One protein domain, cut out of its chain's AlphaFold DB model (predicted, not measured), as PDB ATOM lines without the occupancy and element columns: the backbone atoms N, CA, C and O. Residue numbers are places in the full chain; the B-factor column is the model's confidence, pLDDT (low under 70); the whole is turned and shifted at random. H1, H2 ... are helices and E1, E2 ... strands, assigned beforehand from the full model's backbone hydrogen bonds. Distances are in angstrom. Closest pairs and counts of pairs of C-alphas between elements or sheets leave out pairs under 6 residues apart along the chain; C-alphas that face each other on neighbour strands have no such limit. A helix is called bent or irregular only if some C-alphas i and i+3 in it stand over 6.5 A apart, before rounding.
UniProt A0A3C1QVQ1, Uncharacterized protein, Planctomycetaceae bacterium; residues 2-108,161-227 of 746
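What this domain is: This is residues 2 to 108 and 161 to 227 of the 746 residues of an uncharacterized protein of Planctomycetaceae bacterium (UniProt A0A3C1QVQ1). The long helix H3 stands across the longest axis of the domain, between two groups of short elements: H4, H5 and the strand hairpin E2 and E3 to one side, and H1, H2, H6, the strand E1 and the hairpin E4 and E5 to the other. Three long stretches without a named element, residues 83 to 102, 161 to 174 and 189 to 206, run between these groups. The printed part has 174 residues with six named helices and five named strands, in the order H1 H2 H3 H4 H5 E1 E2 E3 E4 E5 H6; the class is mostly helix, with under half of the residues in named elements. Each hairpin is an antiparallel sheet of two strands, and the whole is compact, with a radius of gyration of the C-alphas of 15.5 A and spans of 48 by 40 by 26 A.

Where its parts are: E2 is residues 175 to 177 and E3 residues 185 to 188, 8.2 A long, starting at C-alpha 185 (141.492, 155.453, 130.366). H5 is residues 75 to 82, 10.3 A, and H4 residues 60 to 64. H3, residues 36 to 56, measures 29.0 A from C-alpha 36 (135.679, 144.611, 140.111). H1 is residues 2 to 9, 10.0 A, and H2 residues 11 to 25, 20.8 A; both are irregular, with C-alphas 5 and 8 8.6 A apart and C-alphas 12 and 15 9.2 A apart. E1 is residues 103 to 105, E4 207 to 209, E5 212 to 214. H6, residues 217 to 225, 12.4 A, ends at C-alpha 225 (163.819, 139.052, 131.364).

How they stand to each other: In E2 and E3, N 176 and O 187 are 2.8 A apart, within hydrogen-bond range. The closest C-alphas of H5 and E2, Tyr 79 and Val 176, are 5.9 A apart. H5 touches H4, closest C-alphas Ala 63 and Gln 75 at 5.1 A. With residues 44 to 48 alone H3 touches H5, about perpendicular at 89 degrees, closest C-alphas Leu 48 and Leu 82 at 6.4 A. H3 and H6 are close but not clearly touching, closest C-alphas Leu 55 and Ile 225 at 7.4 A. H6 touches H1 at a shallow tilt of 29 degrees, opposite ways, closest C-alphas Ala 6 and Ser 219 at 5.1 A. H1 touches H2 at a steep tilt of 61 degrees, closest C-alphas Gly 7 and Gly 17 at 3.6 A. In E4 and E5, N 209 and O 212 are 2.9 A apart, within hydrogen-bond range. E1 pairs with no named strand; its residues 103 to 104 pair antiparallel with residues 161 to 162. H3, H5 and H6 have every O i to N i+4 pair within hydrogen-bond range, H1 2 of 4, H2 4 of 11 beside 9 of 12 O i to N i+3 pairs, and H4 0 of 1 beside 2 of 2.

The domain as a whole: The two C-alphas farthest apart, Phe 70 and Asp 108, are 48.6 A apart. Residues 109 to 160 are not printed, and C-alphas 108 and 161 are 13.8 A apart across the cut. The links H5 to E1 and E3 to E4 are long. Mean pLDDT of the printed part is 89.5, and residues 91 to 99 are under 70.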
ATOM      1  N   THR A   2     161.767 131.543 133.615       94.50
ATOM      2  CA  THR A   2     160.895 131.370 132.431       94.50
ATOM      3  C   THR A   2     159.647 130.533 132.710       94.50
ATOM      4  O   THR A   2     158.540 130.983 132.440       94.50
ATOM      5  N   LEU A   3     159.805 129.371 133.357       95.38
ATOM      6  CA  LEU A   3     158.671 128.513 133.719       95.38
ATOM      7  C   LEU A   3     157.657 129.199 134.649       95.38
ATOM      8  O   LEU A   3     156.463 128.976 134.521       95.38
ATOM      9  N   GLN A   4     158.110 130.055 135.570       94.25
ATOM     10  CA  GLN A   4     157.210 130.763 136.489       94.25
ATOM     11  C   GLN A   4     156.392 131.835 135.769       94.25
ATOM     12  O   GLN A   4     155.243 132.073 136.121       94.25
ATOM     13  N   LEU A   5     156.988 132.472 134.758       95.00
ATOM     14  CA  LEU A   5     156.354 133.551 134.012       95.00
ATOM     15  C   LEU A   5     155.468 133.049 132.870       95.00
ATOM     16  O   LEU A   5     154.470 133.697 132.571       95.00
ATOM     17  N   ALA A   6     155.825 131.935 132.229       95.06
ATOM     18  CA  ALA A   6     155.181 131.487 130.993       95.06
ATOM     19  C   ALA A   6     155.244 129.963 130.776       95.06
ATOM     20  O   ALA A   6     155.169 129.500 129.645       95.06
ATOM     21  N   GLY A   7     155.429 129.160 131.827       94.06
ATOM     22  CA  GLY A   7     155.619 127.712 131.690       94.06
ATOM     23  C   GLY A   7     154.458 126.981 131.012       94.06
ATOM     24  O   GLY A   7     154.689 125.989 130.331       94.06
ATOM     25  N   ASP A   8     153.229 127.477 131.144       91.50
ATOM     26  CA  ASP A   8     152.040 126.941 130.474       91.50
ATOM     27  C   ASP A   8     151.990 127.258 128.968       91.50
ATOM     28  O   ASP A   8     151.228 126.637 128.233       91.50
ATOM     29  N   GLU A   9     152.815 128.195 128.500       92.31
ATOM     30  CA  GLU A   9     152.958 128.568 127.091       92.31
ATOM     31  C   GLU A   9     154.107 127.813 126.400       92.31
ATOM     32  O   GLU A   9     154.343 128.016 125.207       92.31
ATOM     33  N   LEU A  10     154.830 126.957 127.131       90.62
ATOM     34  CA  LEU A  10     155.987 126.197 126.652       90.62
ATOM     35  C   LEU A  10     155.629 124.704 126.561       90.62
ATOM     36  O   LEU A  10     155.594 124.028 127.593       90.62
ATOM     37  N   PRO A  11     155.353 124.160 125.359       83.69
ATOM     38  CA  PRO A  11     154.960 122.758 125.191       83.69
ATOM     39  C   PRO A  11     155.949 121.764 125.817       83.69
ATOM     40  O   PRO A  11     155.551 120.784 126.444       83.69
ATOM     41  N   GLU A  12     157.246 122.040 125.700       89.31
ATOM     42  CA  GLU A  12     158.335 121.220 126.225       89.31
ATOM     43  C   GLU A  12     158.416 121.201 127.758       89.31
ATOM     44  O   GLU A  12     159.048 120.314 128.331       89.31
ATOM     45  N   ALA A  13     157.771 122.153 128.441       89.88
ATOM     46  CA  ALA A  13     157.802 122.249 129.896       89.88
ATOM     47  C   ALA A  13     156.861 121.252 130.590       89.88
ATOM     48  O   ALA A  13     156.982 121.038 131.802       89.88
ATOM     49  N   GLY A  14     155.923 120.648 129.850       90.31
ATOM     50  CA  GLY A  14     155.005 119.639 130.369       90.31
ATOM     51  C   GLY A  14     154.286 120.097 131.640       90.31
ATOM     52  O   GLY A  14     153.791 121.222 131.729       90.31
ATOM     53  N   ASP A  15     154.169 119.207 132.623       92.69
ATOM     54  CA  ASP A  15     153.467 119.490 133.885       92.69
ATOM     55  C   ASP A  15     154.214 120.495 134.765       92.69
ATOM     56  O   ASP A  15     153.588 121.302 135.453       92.69
ATOM     57  N   ALA A  16     155.548 120.507 134.707       93.00
ATOM     58  CA  ALA A  16     156.357 121.463 135.458       93.00
ATOM     59  C   ALA A  16     156.072 122.907 135.021       93.00
ATOM     60  O   ALA A  16     156.018 123.799 135.868       93.00
ATOM     61  N   GLY A  17     155.841 123.131 133.724       93.06
ATOM     62  CA  GLY A  17     155.426 124.426 133.189       93.06
ATOM     63  C   GLY A  17     154.082 124.894 133.746       93.06
ATOM     64  O   GLY A  17     153.982 126.015 134.240       93.06
ATOM     65  N   ALA A  18     153.079 124.011 133.749       90.69
ATOM     66  CA  ALA A  18     151.750 124.302 134.287       90.69
ATOM     67  C   ALA A  18     151.764 124.574 135.803       90.69
ATOM     68  O   ALA A  18     151.079 125.472 136.283       90.69
ATOM     69  N   ILE A  19     152.561 123.820 136.565       92.50
ATOM     70  CA  ILE A  19     152.701 124.008 138.017       92.50
ATOM     71  C   ILE A  19     153.427 125.323 138.328       92.50
ATOM     72  O   ILE A  19     153.047 126.045 139.252       92.50
ATOM     73  N   ALA A  20     154.475 125.653 137.570       94.31
ATOM     74  CA  ALA A  20     155.314 126.816 137.845       94.31
ATOM     75  C   ALA A  20     154.559 128.150 137.721       94.31
ATOM     76  O   ALA A  20     154.883 129.094 138.448       94.31
ATOM     77  N   THR A  21     153.530 128.230 136.872       93.19
ATOM     78  CA  THR A  21     152.715 129.447 136.705       93.19
ATOM     79  C   THR A  21     151.786 129.714 137.886       93.19
ATOM     80  O   THR A  21     151.236 130.811 137.996       93.19
ATOM     81  N   GLY A  22     151.702 128.782 138.844       90.75
ATOM     82  CA  GLY A  22     151.154 129.044 140.175       90.75
ATOM     83  C   GLY A  22     151.831 130.227 140.885       90.75
ATOM     84  O   GLY A  22     151.232 130.805 141.788       90.75
ATOM     85  N   PHE A  23     153.018 130.659 140.431       90.62
ATOM     86  CA  PHE A  23     153.642 131.932 140.803       90.62
ATOM     87  C   PHE A  23     152.672 133.121 140.734       90.62
ATOM     88  O   PHE A  23     152.590 133.892 141.686       90.62
ATOM     89  N   TYR A  24     151.874 133.236 139.668       89.00
ATOM     90  CA  TYR A  24     150.912 134.335 139.523       89.00
ATOM     91  C   TYR A  24     149.754 134.264 140.511       89.00
ATOM     92  O   TYR A  24     149.062 135.255 140.701       89.00
ATOM     93  N   ARG A  25     149.541 133.117 141.155       85.06
ATOM     94  CA  ARG A  25     148.467 132.878 142.123       85.06
ATOM     95  C   ARG A  25     148.869 133.304 143.543       85.06
ATOM     96  O   ARG A  25     148.038 133.297 144.450       85.06
ATOM     97  N   LEU A  26     150.139 133.655 143.748       81.06
ATOM     98  CA  LEU A  26     150.668 134.164 145.009       81.06
ATOM     99  C   LEU A  26     150.364 135.668 145.102       81.06
ATOM    100  O   LEU A  26     151.145 136.489 144.638       81.06
ATOM    101  N   GLY A  27     149.205 136.021 145.659       80.19
ATOM    102  CA  GLY A  27     148.775 137.408 145.851       80.19
ATOM    103  C   GLY A  27     147.410 137.499 146.532       80.19
ATOM    104  O   GLY A  27     146.745 136.478 146.750       80.19
ATOM    105  N   VAL A  28     146.999 138.704 146.929       81.00
ATOM    106  CA  VAL A  28     145.661 138.929 147.499       81.00
ATOM    107  C   VAL A  28     144.609 138.728 146.407       81.00
ATOM    108  O   VAL A  28     144.836 139.057 145.246       81.00
ATOM    109  N   TRP A  29     143.493 138.119 146.796       79.31
ATOM    110  CA  TRP A  29     142.307 137.933 145.972       79.31
ATOM    111  C   TRP A  29     141.121 138.358 146.825       79.31
ATOM    112  O   TRP A  29     141.035 137.924 147.979       79.31
ATOM    113  N   ASP A  30     140.264 139.186 146.248       80.44
ATOM    114  CA  ASP A  30     138.995 139.606 146.824       80.44
ATOM    115  C   ASP A  30     137.873 138.861 146.094       80.44
ATOM    116  O   ASP A  30     137.766 138.928 144.870       80.44
ATOM    117  N   ASP A  31     137.098 138.061 146.822       77.31
ATOM    118  CA  ASP A  31     135.997 137.284 146.258       77.31
ATOM    119  C   ASP A  31     134.724 138.102 146.031       77.31
ATOM    120  O   ASP A  31     133.909 137.707 145.189       77.31
ATOM    121  N   GLU A  32     134.588 139.254 146.691       84.56
ATOM    122  CA  GLU A  32     133.448 140.164 146.560       84.56
ATOM    123  C   GLU A  32     133.908 141.637 146.499       84.56
ATOM    124  O   GLU A  32     133.537 142.436 147.361       84.56
ATOM    125  N   PRO A  33     134.692 142.033 145.473       87.69
ATOM    126  CA  PRO A  33     135.206 143.392 145.380       87.69
ATOM    127  C   PRO A  33     134.087 144.405 145.119       87.69
ATOM    128  O   PRO A  33     133.253 144.208 144.230       87.69
ATOM    129  N   ASP A  34     134.135 145.539 145.825       91.44
ATOM    130  CA  ASP A  34     133.218 146.672 145.619       91.44
ATOM    131  C   ASP A  34     133.305 147.232 144.182       91.44
ATOM    132  O   ASP A  34     132.288 147.558 143.566       91.44
ATOM    133  N   ASP A  35     134.525 147.331 143.639       92.00
ATOM    134  CA  ASP A  35     134.808 147.704 142.247       92.00
ATOM    135  C   ASP A  35     135.639 146.594 141.572       92.00
ATOM    136  O   ASP A  35     136.861 146.528 141.757       92.00
ATOM    137  N   PRO A  36     134.999 145.718 140.771       89.38
ATOM    138  CA  PRO A  36     135.679 144.611 140.111       89.38
ATOM    139  C   PRO A  36     136.798 145.039 139.158       89.38
ATOM    140  O   PRO A  36     137.777 144.312 139.023       89.38
ATOM    141  N   VAL A  37     136.670 146.199 138.499       89.94
ATOM    142  CA  VAL A  37     137.671 146.675 137.530       89.94
ATOM    143  C   VAL A  37     138.896 147.197 138.272       89.94
ATOM    144  O   VAL A  37     140.029 146.932 137.869       89.94
ATOM    145  N   LEU A  38     138.689 147.917 139.377       91.38
ATOM    146  CA  LEU A  38     139.786 148.352 140.236       91.38
ATOM    147  C   LEU A  38     140.553 147.164 140.820       91.38
ATOM    148  O   LEU A  38     141.778 147.130 140.692       91.38
ATOM    149  N   ALA A  39     139.840 146.171 141.356       90.50
ATOM    150  CA  ALA A  39     140.443 144.942 141.869       90.50
ATOM    151  C   ALA A  39     141.287 144.226 140.796       90.50
ATOM    152  O   ALA A  39     142.426 143.836 141.050       90.50
ATOM    153  N   GLU A  40     140.780 144.151 139.561       89.00
ATOM    154  CA  GLU A  40     141.490 143.609 138.396       89.00
ATOM    155  C   GLU A  40     142.854 144.289 138.168       89.00
ATOM    156  O   GLU A  40     143.861 143.631 137.892       89.00
ATOM    157  N   PHE A  41     142.903 145.624 138.236       91.94
ATOM    158  CA  PHE A  41     144.138 146.389 138.043       91.94
ATOM    159  C   PHE A  41     145.081 146.307 139.246       91.94
ATOM    160  O   PHE A  41     146.296 146.288 139.040       91.94
ATOM    161  N   ASP A  42     144.554 146.213 140.466       91.62
ATOM    162  CA  ASP A  42     145.356 146.016 141.676       91.62
ATOM    163  C   ASP A  42     146.043 144.642 141.680       91.62
ATOM    164  O   ASP A  42     147.224 144.537 142.015       91.62
ATOM    165  N   GLU A  43     145.371 143.592 141.201       90.06
ATOM    166  CA  GLU A  43     145.989 142.273 141.020       90.06
ATOM    167  C   GLU A  43     147.165 142.297 140.040       90.06
ATOM    168  O   GLU A  43     148.184 141.636 140.256       90.06
ATOM    169  N   ARG A  44     147.039 143.048 138.945       91.25
ATOM    170  CA  ARG A  44     148.094 143.156 137.923       91.25
ATOM    171  C   ARG A  44     149.253 144.009 138.380       91.25
ATOM    172  O   ARG A  44     150.390 143.693 138.041       91.25
ATOM    173  N   ASP A  45     148.967 145.056 139.139       92.75
ATOM    174  CA  ASP A  45     149.988 145.850 139.803       92.75
ATOM    175  C   ASP A  45     150.790 144.985 140.781       92.75
ATOM    176  O   ASP A  45     152.016 144.996 140.734       92.75
ATOM    177  N   ASP A  46     150.131 144.141 141.580       91.69
ATOM    178  CA  ASP A  46     150.808 143.181 142.458       91.69
ATOM    179  C   ASP A  46     151.680 142.190 141.662       91.69
ATOM    180  O   ASP A  46     152.858 142.002 141.985       91.69
ATOM    181  N   MET A  47     151.170 141.614 140.564       92.19
ATOM    182  CA  MET A  47     151.967 140.747 139.677       92.19
ATOM    183  C   MET A  47     153.194 141.471 139.113       92.19
ATOM    184  O   MET A  47     154.312 140.955 139.187       92.19
ATOM    185  N   LEU A  48     152.999 142.662 138.549       93.75
ATOM    186  CA  LEU A  48     154.063 143.416 137.897       93.75
ATOM    187  C   LEU A  48     155.083 143.943 138.908       93.75
ATOM    188  O   LEU A  48     156.285 143.868 138.657       93.75
ATOM    189  N   SER A  49     154.633 144.403 140.072       92.69
ATOM    190  CA  SER A  49     155.496 144.805 141.182       92.69
ATOM    191  C   SER A  49     156.305 143.622 141.716       92.69
ATOM    192  O   SER A  49     157.505 143.767 141.968       92.69
ATOM    193  N   THR A  50     155.708 142.426 141.799       92.75
ATOM    194  CA  THR A  50     156.434 141.192 142.142       92.75
ATOM    195  C   THR A  50     157.525 140.901 141.117       92.75
ATOM    196  O   THR A  50     158.674 140.688 141.493       92.75
ATOM    197  N   ILE A  51     157.194 140.910 139.822       94.31
ATOM    198  CA  ILE A  51     158.146 140.639 138.734       94.31
ATOM    199  C   ILE A  51     159.276 141.672 138.738       94.31
ATOM    200  O   ILE A  51     160.452 141.302 138.732       94.31
ATOM    201  N   GLY A  52     158.922 142.957 138.801       94.31
ATOM    202  CA  GLY A  52     159.861 144.070 138.823       94.31
ATOM    203  C   GLY A  52     160.818 143.978 140.006       94.31
ATOM    204  O   GLY A  52     162.028 144.039 139.814       94.31
ATOM    205  N   SER A  53     160.314 143.745 141.217       93.56
ATOM    206  CA  SER A  53     161.157 143.651 142.412       93.56
ATOM    207  C   SER A  53     161.978 142.355 142.470       93.56
ATOM    208  O   SER A  53     163.153 142.363 142.849       93.56
ATOM    209  N   ALA A  54     161.383 141.218 142.101       92.19
ATOM    210  CA  ALA A  54     162.016 139.906 142.225       92.19
ATOM    211  C   ALA A  54     163.071 139.645 141.148       92.19
ATOM    212  O   ALA A  54     164.110 139.058 141.459       92.19
ATOM    213  N   LEU A  55     162.801 140.056 139.906       94.00
ATOM    214  CA  LEU A  55     163.608 139.685 138.745       94.00
ATOM    215  C   LEU A  55     164.410 140.854 138.183       94.00
ATOM    216  O   LEU A  55     165.524 140.630 137.737       94.00
ATOM    217  N   LEU A  56     163.889 142.082 138.232       94.50
ATOM    218  CA  LEU A  56     164.575 143.258 137.679       94.50
ATOM    219  C   LEU A  56     165.179 144.164 138.758       94.50
ATOM    220  O   LEU A  56     166.017 145.000 138.442       94.50
ATOM    221  N   GLY A  57     164.813 143.980 140.030       94.44
ATOM    222  CA  GLY A  57     165.249 144.855 141.115       94.44
ATOM    223  C   GLY A  57     164.784 146.290 140.889       94.44
ATOM    224  O   GLY A  57     165.579 147.213 140.991       94.44
ATOM    225  N   THR A  58     163.524 146.491 140.506       92.81
ATOM    226  CA  THR A  58     162.971 147.821 140.210       92.81
ATOM    227  C   THR A  58     161.643 148.041 140.919       92.81
ATOM    228  O   THR A  58     160.796 147.145 140.932       92.81
ATOM    229  N   THR A  59     161.392 149.265 141.378       92.25
ATOM    230  CA  THR A  59     160.113 149.718 141.952       92.25
ATOM    231  C   THR A  59     159.150 150.248 140.884       92.25
ATOM    232  O   THR A  59     158.563 151.323 141.018       92.25
ATOM    233  N   ILE A  60     158.970 149.499 139.790       92.56
ATOM    234  CA  ILE A  60     158.202 149.976 138.628       92.56
ATOM    235  C   ILE A  60     156.734 150.307 138.953       92.56
ATOM    236  O   ILE A  60     156.153 151.157 138.288       92.56
ATOM    237  N   GLY A  61     156.154 149.725 140.009       92.31
ATOM    238  CA  GLY A  61     154.789 150.026 140.466       92.31
ATOM    239  C   GLY A  61     154.532 151.516 140.736       92.31
ATOM    240  O   GLY A  61     153.443 152.018 140.464       92.31
ATOM    241  N   CYS A  62     155.546 152.294 141.146       92.31
ATOM    242  CA  CYS A  62     155.385 153.747 141.304       92.31
ATOM    243  C   CYS A  62     155.045 154.459 139.982       92.31
ATOM    244  O   CYS A  62     154.470 155.549 140.000       92.31
ATOM    245  N   ALA A  63     155.383 153.856 138.836       95.62
ATOM    246  CA  ALA A  63     155.071 154.396 137.522       95.62
ATOM    247  C   ALA A  63     153.594 154.217 137.110       95.62
ATOM    248  O   ALA A  63     153.186 154.762 136.090       95.62
ATOM    249  N   ARG A  64     152.769 153.520 137.908       95.56
ATOM    250  CA  ARG A  64     151.324 153.347 137.674       95.56
ATOM    251  C   ARG A  64     150.581 154.682 137.590       95.56
ATOM    252  O   ARG A  64     149.787 154.916 136.683       95.56
ATOM    253  N   CYS A  65     150.835 155.575 138.547       94.69
ATOM    254  CA  CYS A  65     150.048 156.801 138.725       94.69
ATOM    255  C   CYS A  65     150.725 158.055 138.159       94.69
ATOM    256  O   CYS A  65     150.058 159.037 137.835       94.69
ATOM    257  N   HIS A  66     152.045 158.050 138.009       93.94
ATOM    258  CA  HIS A  66     152.840 159.165 137.489       93.94
ATOM    259  C   HIS A  66     154.150 158.627 136.912       93.94
ATOM    260  O   HIS A  66     154.451 157.456 137.081       93.94
ATOM    261  N   ARG A  67     154.960 159.455 136.242       91.69
ATOM    262  CA  ARG A  67     156.341 159.052 135.927       91.69
ATOM    263  C   ARG A  67     157.063 158.716 137.232       91.69
ATOM    264  O   ARG A  67     156.921 159.470 138.194       91.69
ATOM    265  N   HIS A  68     157.807 157.616 137.267       92.94
ATOM    266  CA  HIS A  68     158.515 157.177 138.464       92.94
ATOM    267  C   HIS A  68     159.356 158.317 139.068       92.94
ATOM    268  O   HIS A  68     159.924 159.138 138.347       92.94
ATOM    269  N   MET A  69     159.391 158.404 140.402       90.25
ATOM    270  CA  MET A  69     159.927 159.575 141.104       90.25
ATOM    271  C   MET A  69     161.432 159.781 140.873       90.25
ATOM    272  O   MET A  69     161.876 160.919 140.728       90.25
ATOM    273  N   PHE A  70     162.208 158.694 140.839       90.31
ATOM    274  CA  PHE A  70     163.675 158.744 140.780       90.31
ATOM    275  C   PHE A  70     164.253 158.094 139.517       90.31
ATOM    276  O   PHE A  70     165.103 158.677 138.835       90.31
ATOM    277  N   ASP A  71     163.781 156.891 139.211       91.50
ATOM    278  CA  ASP A  71     164.191 156.112 138.043       91.50
ATOM    279  C   ASP A  71     163.473 156.521 136.752       91.50
ATOM    280  O   ASP A  71     162.360 157.048 136.802       91.50
ATOM    281  N   PRO A  72     164.089 156.297 135.578       91.69
ATOM    282  CA  PRO A  72     163.576 156.761 134.292       91.69
ATOM    283  C   PRO A  72     162.469 155.846 133.733       91.69
ATOM    284  O   PRO A  72     162.483 155.526 132.551       91.69
ATOM    285  N   PHE A  73     161.513 155.433 134.568       95.00
ATOM    286  CA  PHE A  73     160.330 154.685 134.136       95.00
ATOM    287  C   PHE A  73     159.146 155.630 133.924       95.00
ATOM    288  O   PHE A  73     158.738 156.378 134.820       95.00
ATOM    289  N   SER A  74     158.586 155.606 132.721       95.62
ATOM    290  CA  SER A  74     157.353 156.301 132.367       95.62
ATOM    291  C   SER A  74     156.111 155.464 132.707       95.62
ATOM    292  O   SER A  74     156.202 154.259 132.940       95.62
ATOM    293  N   GLN A  75     154.930 156.096 132.700       95.81
ATOM    294  CA  GLN A  75     153.658 155.357 132.747       95.81
ATOM    295  C   GLN A  75     153.542 154.372 131.582       95.81
ATOM    296  O   GLN A  75     153.024 153.274 131.750       95.81
ATOM    297  N   ASP A  76     154.051 154.749 130.413       95.94
ATOM    298  CA  ASP A  76     153.994 153.913 129.219       95.94
ATOM    299  C   ASP A  76     154.828 152.640 129.387       95.94
ATOM    300  O   ASP A  76     154.406 151.572 128.952       95.94
ATOM    301  N   ASP A  77     155.963 152.723 130.084       96.69
ATOM    302  CA  ASP A  77     156.772 151.548 130.422       96.69
ATOM    303  C   ASP A  77     156.023 150.614 131.383       96.69
ATOM    304  O   ASP A  77     156.013 149.399 131.185       96.69
ATOM    305  N   TYR A  78     155.355 151.174 132.398       97.31
ATOM    306  CA  TYR A  78     154.541 150.398 133.337       97.31
ATOM    307  C   TYR A  78     153.383 149.691 132.627       97.31
ATOM    308  O   TYR A  78     153.251 148.474 132.731       97.31
ATOM    309  N   TYR A  79     152.563 150.426 131.870       97.50
ATOM    310  CA  TYR A  79     151.402 149.840 131.197       97.50
ATOM    311  C   TYR A  79     151.795 148.931 130.026       97.50
ATOM    312  O   TYR A  79     151.105 147.947 129.769       97.50
ATOM    313  N   GLY A  80     152.924 149.201 129.364       97.00
ATOM    314  CA  GLY A  80     153.511 148.316 128.359       97.00
ATOM    315  C   GLY A  80     153.943 146.969 128.944       97.00
ATOM    316  O   GLY A  80     153.694 145.930 128.336       97.00
ATOM    317  N   LEU A  81     154.509 146.941 130.152       97.00
ATOM    318  CA  LEU A  81     154.773 145.673 130.837       97.00
ATOM    319  C   LEU A  81     153.491 145.042 131.396       97.00
ATOM    320  O   LEU A  81     153.305 143.837 131.250       97.00
ATOM    321  N   LEU A  82     152.569 145.826 131.962       96.56
ATOM    322  CA  LEU A  82     151.280 145.329 132.462       96.56
ATOM    323  C   LEU A  82     150.483 144.618 131.361       96.56
ATOM    324  O   LEU A  82     149.875 143.580 131.617       96.56
ATOM    325  N   ALA A  83     150.550 145.110 130.120       95.75
ATOM    326  CA  ALA A  83     149.900 144.500 128.962       95.75
ATOM    327  C   ALA A  83     150.320 143.040 128.708       95.75
ATOM    328  O   ALA A  83     149.554 142.279 128.111       95.75
ATOM    329  N   THR A  84     151.503 142.628 129.182       95.06
ATOM    330  CA  THR A  84     151.986 141.241 129.062       95.06
ATOM    331  C   THR A  84     151.316 140.272 130.036       95.06
ATOM    332  O   THR A  84     151.315 139.070 129.785       95.06
ATOM    333  N   VAL A  85     150.732 140.784 131.124       93.44
ATOM    334  CA  VAL A  85     150.035 140.001 132.160       93.44
ATOM    335  C   VAL A  85     148.553 140.375 132.287       93.44
ATOM    336  O   VAL A  85     147.840 139.803 133.102       93.44
ATOM    337  N   HIS A  86     148.048 141.303 131.472       92.19
ATOM    338  CA  HIS A  86     146.666 141.791 131.553       92.19
ATOM    339  C   HIS A  86     145.634 140.662 131.356       92.19
ATOM    340  O   HIS A  86     144.617 140.618 132.046       92.19
ATOM    341  N   GLY A  87     145.922 139.697 130.475       87.31
ATOM    342  CA  GLY A  87     145.062 138.535 130.228       87.31
ATOM    343  C   GLY A  87     145.139 137.420 131.277       87.31
ATOM    344  O   GLY A  87     144.430 136.421 131.153       87.31
ATOM    345  N   VAL A  88     145.991 137.561 132.294       86.50
ATOM    346  CA  VAL A  88     146.138 136.595 133.388       86.50
ATOM    347  C   VAL A  88     144.967 136.754 134.353       86.50
ATOM    348  O   VAL A  88     144.679 137.859 134.809       86.50
ATOM    349  N   ARG A  89     144.304 135.645 134.691       77.94
ATOM    350  CA  ARG A  89     143.185 135.619 135.644       77.94
ATOM    351  C   ARG A  89     143.547 134.756 136.845       77.94
ATOM    352  O   ARG A  89     143.623 133.536 136.726       77.94
ATOM    353  N   ARG A  90     143.789 135.384 138.002       74.12
ATOM    354  CA  ARG A  90     144.178 134.682 139.243       74.12
ATOM    355  C   ARG A  90     143.073 133.782 139.773       74.12
ATOM    356  O   ARG A  90     143.354 132.714 140.325       74.12
ATOM    357  N   ASN A  91     141.829 134.215 139.610       67.38
ATOM    358  CA  ASN A  91     140.675 133.475 140.065       67.38
ATOM    359  C   ASN A  91     139.514 133.600 139.078       67.38
ATOM    360  O   ASN A  91     139.276 134.652 138.489       67.38
ATOM    361  N   GLU A  92     138.788 132.506 138.898       66.81
ATOM    362  CA  GLU A  92     137.546 132.462 138.137       66.81
ATOM    363  C   GLU A  92     136.532 131.642 138.938       66.81
ATOM    364  O   GLU A  92     136.896 130.655 139.584       66.81
ATOM    365  N   ARG A  93     135.246 132.026 138.887       56.75
ATOM    366  CA  ARG A  93     134.161 131.164 139.389       56.75
ATOM    367  C   ARG A  93     134.275 129.797 138.724       56.75
ATOM    368  O   ARG A  93     134.572 129.742 137.532       56.75
ATOM    369  N   ALA A  94     134.032 128.732 139.492       52.03
ATOM    370  CA  ALA A  94     134.232 127.344 139.082       52.03
ATOM    371  C   ALA A  94     133.692 127.080 137.666       52.03
ATOM    372  O   ALA A  94     132.491 126.925 137.450       52.03
ATOM    373  N   ARG A  95     134.603 127.061 136.693       59.25
ATOM    374  CA  ARG A  95     134.380 126.470 135.377       59.25
ATOM    375  C   ARG A  95     134.732 124.987 135.478       59.25
ATOM    376  O   ARG A  95     135.554 124.633 136.332       59.25
ATOM    377  N   PRO A  96     134.183 124.124 134.608       62.28
ATOM    378  CA  PRO A  96     134.733 122.786 134.432       62.28
ATOM    379  C   PRO A  96     136.256 122.892 134.290       62.28
ATOM    380  O   PRO A  96     136.738 123.776 133.576       62.28
ATOM    381  N   ILE A  97     137.012 122.036 134.988       61.91
ATOM    382  CA  ILE A  97     138.486 122.122 135.080       61.91
ATOM    383  C   ILE A  97     139.124 122.248 133.687       61.91
ATOM    384  O   ILE A  97     140.110 122.961 133.512       61.91
ATOM    385  N   ALA A  98     138.493 121.636 132.679       60.72
ATOM    386  CA  ALA A  98     138.761 121.829 131.261       60.72
ATOM    387  C   ALA A  98     139.107 123.284 130.904       60.72
ATOM    388  O   ALA A  98     140.219 123.554 130.449       60.72
ATOM    389  N   ASP A  99     138.201 124.219 131.183       66.25
ATOM    390  CA  ASP A  99     138.203 125.605 130.700       66.25
ATOM    391  C   ASP A  99     138.568 126.625 131.775       66.25
ATOM    392  O   ASP A  99     138.421 127.832 131.580       66.25
ATOM    393  N   SER A 100     139.066 126.144 132.908       76.38
ATOM    394  CA  SER A 100     139.523 126.987 134.001       76.38
ATOM    395  C   SER A 100     140.808 127.739 133.625       76.38
ATOM    396  O   SER A 100     141.740 127.154 133.064       76.38
ATOM    397  N   ALA A 101     140.889 129.035 133.930       79.62
ATOM    398  CA  ALA A 101     142.139 129.794 133.824       79.62
ATOM    399  C   ALA A 101     143.119 129.526 134.988       79.62
ATOM    400  O   ALA A 101     144.295 129.870 134.873       79.62
ATOM    401  N   ASN A 102     142.657 128.904 136.081       81.00
ATOM    402  CA  ASN A 102     143.393 128.775 137.345       81.00
ATOM    403  C   ASN A 102     143.582 127.328 137.866       81.00
ATOM    404  O   ASN A 102     144.282 127.100 138.857       81.00
ATOM    405  N   LEU A 103     142.992 126.337 137.197       84.38
ATOM    406  CA  LEU A 103     143.187 124.904 137.421       84.38
ATOM    407  C   LEU A 103     143.646 124.272 136.109       84.38
ATOM    408  O   LEU A 103     142.854 124.050 135.195       84.38
ATOM    409  N   LEU A 104     144.947 124.017 135.998       87.00
ATOM    410  CA  LEU A 104     145.547 123.505 134.773       87.00
ATOM    411  C   LEU A 104     145.592 121.969 134.821       87.00
ATOM    412  O   LEU A 104     146.103 121.429 135.807       87.00
ATOM    413  N   PRO A 105     145.112 121.258 133.777       88.25
ATOM    414  CA  PRO A 105     145.283 119.811 133.668       88.25
ATOM    415  C   PRO A 105     146.752 119.424 133.782       88.25
ATOM    416  O   PRO A 105     147.597 120.114 133.213       88.25
ATOM    417  N   LEU A 106     147.025 118.284 134.403       89.56
ATOM    418  CA  LEU A 106     148.316 117.603 134.429       89.56
ATOM    419  C   LEU A 106     148.226 116.269 133.677       89.56
ATOM    420  O   LEU A 106     147.154 115.669 133.595       89.56
ATOM    421  N   GLY A 107     149.352 115.795 133.154       90.00
ATOM    422  CA  GLY A 107     149.456 114.558 132.388       90.00
ATOM    423  C   GLY A 107     149.792 114.780 130.915       90.00
ATOM    424  O   GLY A 107     150.329 115.817 130.518       90.00
ATOM    425  N   ASP A 108     149.494 113.767 130.099       89.00
ATOM    426  CA  ASP A 108     149.829 113.760 128.675       89.00
ATOM    427  C   ASP A 108     149.074 114.853 127.904       89.00
ATOM    428  O   ASP A 108     147.843 114.895 127.888       89.00
ATOM    429  N   ALA A 161     146.720 121.053 138.613       87.56
ATOM    430  CA  ALA A 161     147.474 121.960 139.463       87.56
ATOM    431  C   ALA A 161     146.771 123.310 139.545       87.56
ATOM    432  O   ALA A 161     146.186 123.789 138.575       87.56
ATOM    433  N   LEU A 162     146.914 123.958 140.697       85.88
ATOM    434  CA  LEU A 162     146.689 125.391 140.802       85.88
ATOM    435  C   LEU A 162     147.804 126.100 140.032       85.88
ATOM    436  O   LEU A 162     148.942 126.163 140.494       85.88
ATOM    437  N   GLY A 163     147.465 126.590 138.848       88.69
ATOM    438  CA  GLY A 163     148.349 127.350 137.973       88.69
ATOM    439  C   GLY A 163     147.629 128.597 137.490       88.69
ATOM    440  O   GLY A 163     146.521 128.880 137.939       88.69
ATOM    441  N   VAL A 164     148.233 129.339 136.570       87.06
ATOM    442  CA  VAL A 164     147.516 130.391 135.846       87.06
ATOM    443  C   VAL A 164     147.875 130.339 134.371       87.06
ATOM    444  O   VAL A 164     149.030 130.088 134.018       87.06
ATOM    445  N   ARG A 165     146.881 130.573 133.514       86.44
ATOM    446  CA  ARG A 165     147.064 130.713 132.070       86.44
ATOM    447  C   ARG A 165     146.273 131.875 131.496       86.44
ATOM    448  O   ARG A 165     145.244 132.278 132.032       86.44
ATOM    449  N   GLU A 166     146.759 132.369 130.370       87.94
ATOM    450  CA  GLU A 166     146.063 133.326 129.518       87.94
ATOM    451  C   GLU A 166     145.202 132.590 128.475       87.94
ATOM    452  O   GLU A 166     145.614 131.554 127.949       87.94
ATOM    453  N   ILE A 167     144.026 133.139 128.151       85.19
ATOM    454  CA  ILE A 167     143.173 132.680 127.044       85.19
ATOM    455  C   ILE A 167     143.077 133.809 126.011       85.19
ATOM    456  O   ILE A 167     142.442 134.837 126.273       85.19
ATOM    457  N   ALA A 168     143.698 133.612 124.846       84.50
ATOM    458  CA  ALA A 168     143.900 134.642 123.825       84.50
ATOM    459  C   ALA A 168     142.593 135.294 123.347       84.50
ATOM    460  O   ALA A 168     142.536 136.505 123.150       84.50
ATOM    461  N   GLU A 169     141.517 134.514 123.222       81.94
ATOM    462  CA  GLU A 169     140.196 134.983 122.785       81.94
ATOM    463  C   GLU A 169     139.567 136.018 123.728       81.94
ATOM    464  O   GLU A 169     138.614 136.697 123.355       81.94
ATOM    465  N   THR A 170     140.071 136.125 124.958       78.56
ATOM    466  CA  THR A 170     139.504 136.982 126.006       78.56
ATOM    467  C   THR A 170     140.404 138.154 126.384       78.56
ATOM    468  O   THR A 170     140.171 138.788 127.413       78.56
ATOM    469  N   LEU A 171     141.437 138.429 125.582       84.44
ATOM    470  CA  LEU A 171     142.434 139.443 125.899       84.44
ATOM    471  C   LEU A 171     141.856 140.861 125.842       84.44
ATOM    472  O   LEU A 171     141.414 141.295 124.776       84.44
ATOM    473  N   PRO A 172     141.903 141.619 126.951       85.88
ATOM    474  CA  PRO A 172     141.532 143.024 126.929       85.88
ATOM    475  C   PRO A 172     142.629 143.878 126.273       85.88
ATOM    476  O   PRO A 172     143.829 143.597 126.383       85.88
ATOM    477  N   ALA A 173     142.210 144.968 125.627       91.38
ATOM    478  CA  ALA A 173     143.109 146.047 125.236       91.38
ATOM    479  C   ALA A 173     143.654 146.741 126.494       91.38
ATOM    480  O   ALA A 173     142.892 147.095 127.398       91.38
ATOM    481  N   THR A 174     144.968 146.958 126.564       95.00
ATOM    482  CA  THR A 174     145.578 147.647 127.711       95.00
ATOM    483  C   THR A 174     145.574 149.144 127.471       95.00
ATOM    484  O   THR A 174     145.998 149.610 126.418       95.00
ATOM    485  N   GLN A 175     145.105 149.907 128.453       95.56
ATOM    486  CA  GLN A 175     145.031 151.362 128.381       95.56
ATOM    487  C   GLN A 175     145.941 151.976 129.444       95.56
ATOM    488  O   GLN A 175     145.978 151.506 130.580       95.56
ATOM    489  N   VAL A 176     146.635 153.057 129.094       97.00
ATOM    490  CA  VAL A 176     147.277 153.937 130.078       97.00
ATOM    491  C   VAL A 176     146.178 154.651 130.857       97.00
ATOM    492  O   VAL A 176     145.271 155.224 130.249       97.00
ATOM    493  N   LEU A 177     146.243 154.631 132.189       96.81
ATOM    494  CA  LEU A 177     145.198 155.199 133.043       96.81
ATOM    495  C   LEU A 177     145.640 156.523 133.664       96.81
ATOM    496  O   LEU A 177     146.752 156.656 134.182       96.81
ATOM    497  N   ALA A 178     144.740 157.507 133.683       96.62
ATOM    498  CA  ALA A 178     145.007 158.779 134.337       96.62
ATOM    499  C   ALA A 178     145.163 158.567 135.848       96.62
ATOM    500  O   ALA A 178     144.215 158.203 136.541       96.62
ATOM    501  N   ARG A 179     146.376 158.799 136.367       94.44
ATOM    502  CA  ARG A 179     146.717 158.581 137.785       94.44
ATOM    503  C   ARG A 179     146.369 157.174 138.288       94.44
ATOM    504  O   ARG A 179     145.985 157.022 139.441       94.44
ATOM    505  N   GLY A 180     146.479 156.165 137.424       94.12
ATOM    506  CA  GLY A 180     146.200 154.781 137.801       94.12
ATOM    507  C   GLY A 180     144.720 154.433 137.973       94.12
ATOM    508  O   GLY A 180     144.439 153.307 138.370       94.12
ATOM    509  N   ASN A 181     143.793 155.361 137.692       95.56
ATOM    510  CA  ASN A 181     142.357 155.163 137.889       95.56
ATOM    511  C   ASN A 181     141.706 154.482 136.664       95.56
ATOM    512  O   ASN A 181     141.629 155.117 135.603       95.56
ATOM    513  N   PRO A 182     141.176 153.250 136.805       94.12
ATOM    514  CA  PRO A 182     140.558 152.504 135.704       94.12
ATOM    515  C   PRO A 182     139.337 153.183 135.077       94.12
ATOM    516  O   PRO A 182     139.058 152.962 133.902       94.12
ATOM    517  N   ALA A 183     138.650 154.065 135.807       94.81
ATOM    518  CA  ALA A 183     137.516 154.828 135.282       94.81
ATOM    519  C   ALA A 183     137.922 155.936 134.286       94.81
ATOM    520  O   ALA A 183     137.065 156.547 133.648       94.81
ATOM    521  N   THR A 184     139.221 156.220 134.150       96.19
ATOM    522  CA  THR A 184     139.760 157.276 133.278       96.19
ATOM    523  C   THR A 184     140.875 156.740 132.370       96.19
ATOM    524  O   THR A 184     142.048 157.093 132.556       96.19
ATOM    525  N   PRO A 185     140.540 155.886 131.383       95.62
ATOM    526  CA  PRO A 185     141.492 155.453 130.366       95.62
ATOM    527  C   PRO A 185     141.896 156.636 129.479       95.62
ATOM    528  O   PRO A 185     141.080 157.498 129.153       95.62
ATOM    529  N   LEU A 186     143.170 156.685 129.094       95.69
ATOM    530  CA  LEU A 186     143.724 157.748 128.256       95.69
ATOM    531  C   LEU A 186     143.939 157.283 126.820       95.69
ATOM    532  O   LEU A 186     143.438 157.901 125.884       95.69
ATOM    533  N   ARG A 187     144.730 156.224 126.642       95.81
ATOM    534  CA  ARG A 187     145.118 155.708 125.327       95.81
ATOM    535  C   ARG A 187     145.534 154.251 125.411       95.81
ATOM    536  O   ARG A 187     146.072 153.823 126.432       95.81
ATOM    537  N   GLU A 188     145.370 153.539 124.305       96.81
ATOM    538  CA  GLU A 188     145.806 152.154 124.182       96.81
ATOM    539  C   GLU A 188     147.334 152.062 124.158       96.81
ATOM    540  O   GLU A 188     148.032 152.989 123.716       96.81
ATOM    541  N   ILE A 189     147.858 150.954 124.672       96.31
ATOM    542  CA  ILE A 189     149.279 150.649 124.644       96.31
ATOM    543  C   ILE A 189     149.514 149.165 124.386       96.31
ATOM    544  O   ILE A 189     148.941 148.290 125.036       96.31
ATOM    545  N   GLU A 190     150.389 148.906 123.422       95.62
ATOM    546  CA  GLU A 190     150.856 147.564 123.106       95.62
ATOM    547  C   GLU A 190     151.902 147.100 124.127       95.62
ATOM    548  O   GLU A 190     152.645 147.926 124.673       95.62
ATOM    549  N   PRO A 191     152.002 145.783 124.376       96.25
ATOM    550  CA  PRO A 191     153.023 145.240 125.251       96.25
ATOM    551  C   PRO A 191     154.422 145.526 124.701       96.25
ATOM    552  O   PRO A 191     154.714 145.257 123.533       96.25
ATOM    553  N   ARG A 192     155.298 146.072 125.547       96.50
ATOM    554  CA  ARG A 192     156.649 146.504 125.162       96.50
ATOM    555  C   ARG A 192     157.617 146.510 126.335       96.50
ATOM    556  O   ARG A 192     157.195 146.627 127.485       96.50
ATOM    557  N   THR A 193     158.909 146.422 126.039       95.75
ATOM    558  CA  THR A 193     159.963 146.647 127.034       95.75
ATOM    559  C   THR A 193     160.066 148.140 127.382       95.75
ATOM    560  O   THR A 193     159.665 148.994 126.579       95.75
ATOM    561  N   PRO A 194     160.593 148.489 128.571       94.75
ATOM    562  CA  PRO A 194     160.805 149.884 128.931       94.75
ATOM    563  C   PRO A 194     161.767 150.615 127.981       94.75
ATOM    564  O   PRO A 194     162.723 150.021 127.477       94.75
ATOM    565  N   GLU A 195     161.579 151.925 127.796       93.19
ATOM    566  CA  GLU A 195     162.418 152.768 126.917       93.19
ATOM    567  C   GLU A 195     163.902 152.702 127.257       93.19
ATOM    568  O   GLU A 195     164.743 152.668 126.359       93.19
ATOM    569  N   LEU A 196     164.220 152.614 128.550       89.69
ATOM    570  CA  LEU A 196     165.590 152.484 129.043       89.69
ATOM    571  C   LEU A 196     166.334 151.279 128.437       89.69
ATOM    572  O   LEU A 196     167.558 151.312 128.334       89.69
ATOM    573  N   PHE A 197     165.606 150.238 128.025       89.81
ATOM    574  CA  PHE A 197     166.151 149.004 127.456       89.81
ATOM    575  C   PHE A 197     165.917 148.877 125.942       89.81
ATOM    576  O   PHE A 197     166.057 147.786 125.402       89.81
ATOM    577  N   GLY A 198     165.565 149.968 125.248       86.25
ATOM    578  CA  GLY A 198     165.453 149.992 123.784       86.25
ATOM    579  C   GLY A 198     164.038 149.858 123.207       86.25
ATOM    580  O   GLY A 198     163.899 149.935 121.991       86.25
ATOM    581  N   SER A 199     162.995 149.740 124.042       83.56
ATOM    582  CA  SER A 199     161.574 149.689 123.639       83.56
ATOM    583  C   SER A 199     161.271 148.717 122.486       83.56
ATOM    584  O   SER A 199     160.907 149.114 121.377       83.56
ATOM    585  N   GLU A 200     161.350 147.427 122.779       92.50
ATOM    586  CA  GLU A 200     161.009 146.329 121.874       92.50
ATOM    587  C   GLU A 200     159.569 145.853 122.098       92.50
ATOM    588  O   GLU A 200     159.031 145.966 123.199       92.50
ATOM    589  N   SER A 201     158.932 145.307 121.058       94.81
ATOM    590  CA  SER A 201     157.582 144.741 121.168       94.81
ATOM    591  C   SER A 201     157.587 143.433 121.960       94.81
ATOM    592  O   SER A 201     158.389 142.539 121.697       94.81
ATOM    593  N   LEU A 202     156.633 143.295 122.880       95.50
ATOM    594  CA  LEU A 202     156.353 142.079 123.649       95.50
ATOM    595  C   LEU A 202     154.988 141.474 123.273       95.50
ATOM    596  O   LEU A 202     154.357 140.802 124.086       95.50
ATOM    597  N   ALA A 203     154.519 141.702 122.040       90.44
ATOM    598  CA  ALA A 203     153.228 141.202 121.545       90.44
ATOM    599  C   ALA A 203     153.103 139.669 121.552       90.44
ATOM    600  O   ALA A 203     151.986 139.152 121.534       90.44
ATOM    601  N   GLY A 204     154.225 138.952 121.642       88.38
ATOM    602  CA  GLY A 204     154.246 137.499 121.688       88.38
ATOM    603  C   GLY A 204     154.110 136.852 120.316       88.38
ATOM    604  O   GLY A 204     154.220 137.481 119.265       88.38
ATOM    605  N   SER A 205     153.919 135.541 120.332       89.00
ATOM    606  CA  SER A 205     153.575 134.759 119.150       89.00
ATOM    607  C   SER A 205     152.514 133.762 119.568       89.00
ATOM    608  O   SER A 205     152.756 132.948 120.473       89.00
ATOM    609  N   GLU A 206     151.350 133.872 118.924       89.56
ATOM    610  CA  GLU A 206     150.199 133.040 119.233       89.56
ATOM    611  C   GLU A 206     150.545 131.561 119.101       89.56
ATOM    612  O   GLU A 206     151.216 131.128 118.162       89.56
ATOM    613  N   ARG A 207     150.058 130.776 120.055       88.44
ATOM    614  CA  ARG A 207     150.316 129.340 120.128       88.44
ATOM    615  C   ARG A 207     149.150 128.621 120.782       88.44
ATOM    616  O   ARG A 207     148.407 129.218 121.558       88.44
ATOM    617  N   ARG A 208     149.012 127.328 120.494       86.94
ATOM    618  CA  ARG A 208     148.038 126.445 121.145       86.94
ATOM    619  C   ARG A 208     148.782 125.452 122.033       86.94
ATOM    620  O   ARG A 208     149.629 124.725 121.528       86.94
ATOM    621  N   VAL A 209     148.478 125.447 123.329       83.00
ATOM    622  CA  VAL A 209     149.093 124.548 124.320       83.00
ATOM    623  C   VAL A 209     148.000 123.963 125.210       83.00
ATOM    624  O   VAL A 209     147.149 124.699 125.714       83.00
ATOM    625  N   ARG A 210     147.981 122.632 125.383       82.12
ATOM    626  CA  ARG A 210     146.948 121.906 126.158       82.12
ATOM    627  C   ARG A 210     145.521 122.283 125.726       82.12
ATOM    628  O   ARG A 210     144.602 122.412 126.545       82.12
ATOM    629  N   GLY A 211     145.360 122.505 124.423       79.19
ATOM    630  CA  GLY A 211     144.085 122.795 123.771       79.19
ATOM    631  C   GLY A 211     143.639 124.258 123.815       79.19
ATOM    632  O   GLY A 211     142.643 124.572 123.166       79.19
ATOM    633  N   VAL A 212     144.370 125.148 124.496       83.44
ATOM    634  CA  VAL A 212     144.033 126.578 124.650       83.44
ATOM    635  C   VAL A 212     144.979 127.456 123.844       83.44
ATOM    636  O   VAL A 212     146.174 127.172 123.772       83.44
ATOM    637  N   ARG A 213     144.448 128.520 123.232       88.50
ATOM    638  CA  ARG A 213     145.250 129.540 122.552       88.50
ATOM    639  C   ARG A 213     145.759 130.576 123.553       88.50
ATOM    640  O   ARG A 213     144.985 131.111 124.337       88.50
ATOM    641  N   SER A 214     147.051 130.870 123.493       90.12
ATOM    642  CA  SER A 214     147.715 131.961 124.218       90.12
ATOM    643  C   SER A 214     148.322 132.937 123.207       90.12
ATOM    644  O   SER A 214     148.748 132.512 122.129       90.12
ATOM    645  N   SER A 215     148.384 134.228 123.550       92.44
ATOM    646  CA  SER A 215     149.070 135.240 122.729       92.44
ATOM    647  C   SER A 215     150.590 135.085 122.727       92.44
ATOM    648  O   SER A 215     151.271 135.594 121.840       92.44
ATOM    649  N   GLY A 216     151.150 134.396 123.725       93.62
ATOM    650  CA  GLY A 216     152.590 134.304 123.928       93.62
ATOM    651  C   GLY A 216     153.231 135.578 124.490       93.62
ATOM    652  O   GLY A 216     154.461 135.669 124.489       93.62
ATOM    653  N   ARG A 217     152.445 136.569 124.947       94.62
ATOM    654  CA  ARG A 217     152.960 137.816 125.548       94.62
ATOM    655  C   ARG A 217     153.816 137.548 126.787       94.62
ATOM    656  O   ARG A 217     154.884 138.140 126.937       94.62
ATOM    657  N   ARG A 218     153.404 136.609 127.647       94.88
ATOM    658  CA  ARG A 218     154.186 136.221 128.832       94.88
ATOM    659  C   ARG A 218     155.478 135.515 128.459       94.88
ATOM    660  O   ARG A 218     156.505 135.766 129.080       94.88
ATOM    661  N   SER A 219     155.462 134.672 127.431       95.38
ATOM    662  CA  SER A 219     156.685 134.068 126.899       95.38
ATOM    663  C   SER A 219     157.657 135.112 126.348       95.38
ATOM    664  O   SER A 219     158.856 134.989 126.584       95.38
ATOM    665  N   ALA A 220     157.164 136.145 125.655       96.12
ATOM    666  CA  ALA A 220     157.998 137.256 125.193       96.12
ATOM    667  C   ALA A 220     158.591 138.046 126.369       96.12
ATOM    668  O   ALA A 220     159.798 138.285 126.392       96.12
ATOM    669  N   LEU A 221     157.781 138.368 127.387       96.38
ATOM    670  CA  LEU A 221     158.267 138.979 128.630       96.38
ATOM    671  C   LEU A 221     159.355 138.116 129.282       96.38
ATOM    672  O   LEU A 221     160.415 138.615 129.649       96.38
ATOM    673  N   ALA A 222     159.095 136.817 129.427       96.38
ATOM    674  CA  ALA A 222     160.015 135.882 130.050       96.38
ATOM    675  C   ALA A 222     161.342 135.810 129.289       96.38
ATOM    676  O   ALA A 222     162.391 135.848 129.926       96.38
ATOM    677  N   ALA A 223     161.291 135.748 127.954       95.88
ATOM    678  CA  ALA A 223     162.464 135.745 127.089       95.88
ATOM    679  C   ALA A 223     163.299 137.022 127.249       95.88
ATOM    680  O   ALA A 223     164.513 136.922 127.387       95.88
ATOM    681  N   TRP A 224     162.663 138.196 127.316       96.12
ATOM    682  CA  TRP A 224     163.357 139.464 127.563       96.12
ATOM    683  C   TRP A 224     163.993 139.532 128.961       96.12
ATOM    684  O   TRP A 224     165.126 139.990 129.118       96.12
ATOM    685  N   ILE A 225     163.290 139.056 129.994       96.19
ATOM    686  CA  ILE A 225     163.819 139.052 131.364       96.19
ATOM    687  C   ILE A 225     165.060 138.160 131.465       96.19
ATOM    688  O   ILE A 225     166.025 138.545 132.116       96.19
ATOM    689  N   VAL A 226     165.062 136.983 130.837       95.00
ATOM    690  CA  VAL A 226     166.197 136.041 130.908       95.00
ATOM    691  C   VAL A 226     167.170 136.159 129.728       95.00
ATOM    692  O   VAL A 226     167.961 135.243 129.504       95.00
ATOM    693  N   ALA A 227     167.093 137.242 128.953       94.75
ATOM    694  CA  ALA A 227     168.045 137.511 127.880       94.75
ATOM    695  C   ALA A 227     169.441 137.770 128.463       94.75
ATOM    696  O   ALA A 227     169.565 138.402 129.515       94.75
TER     697      ALA A 227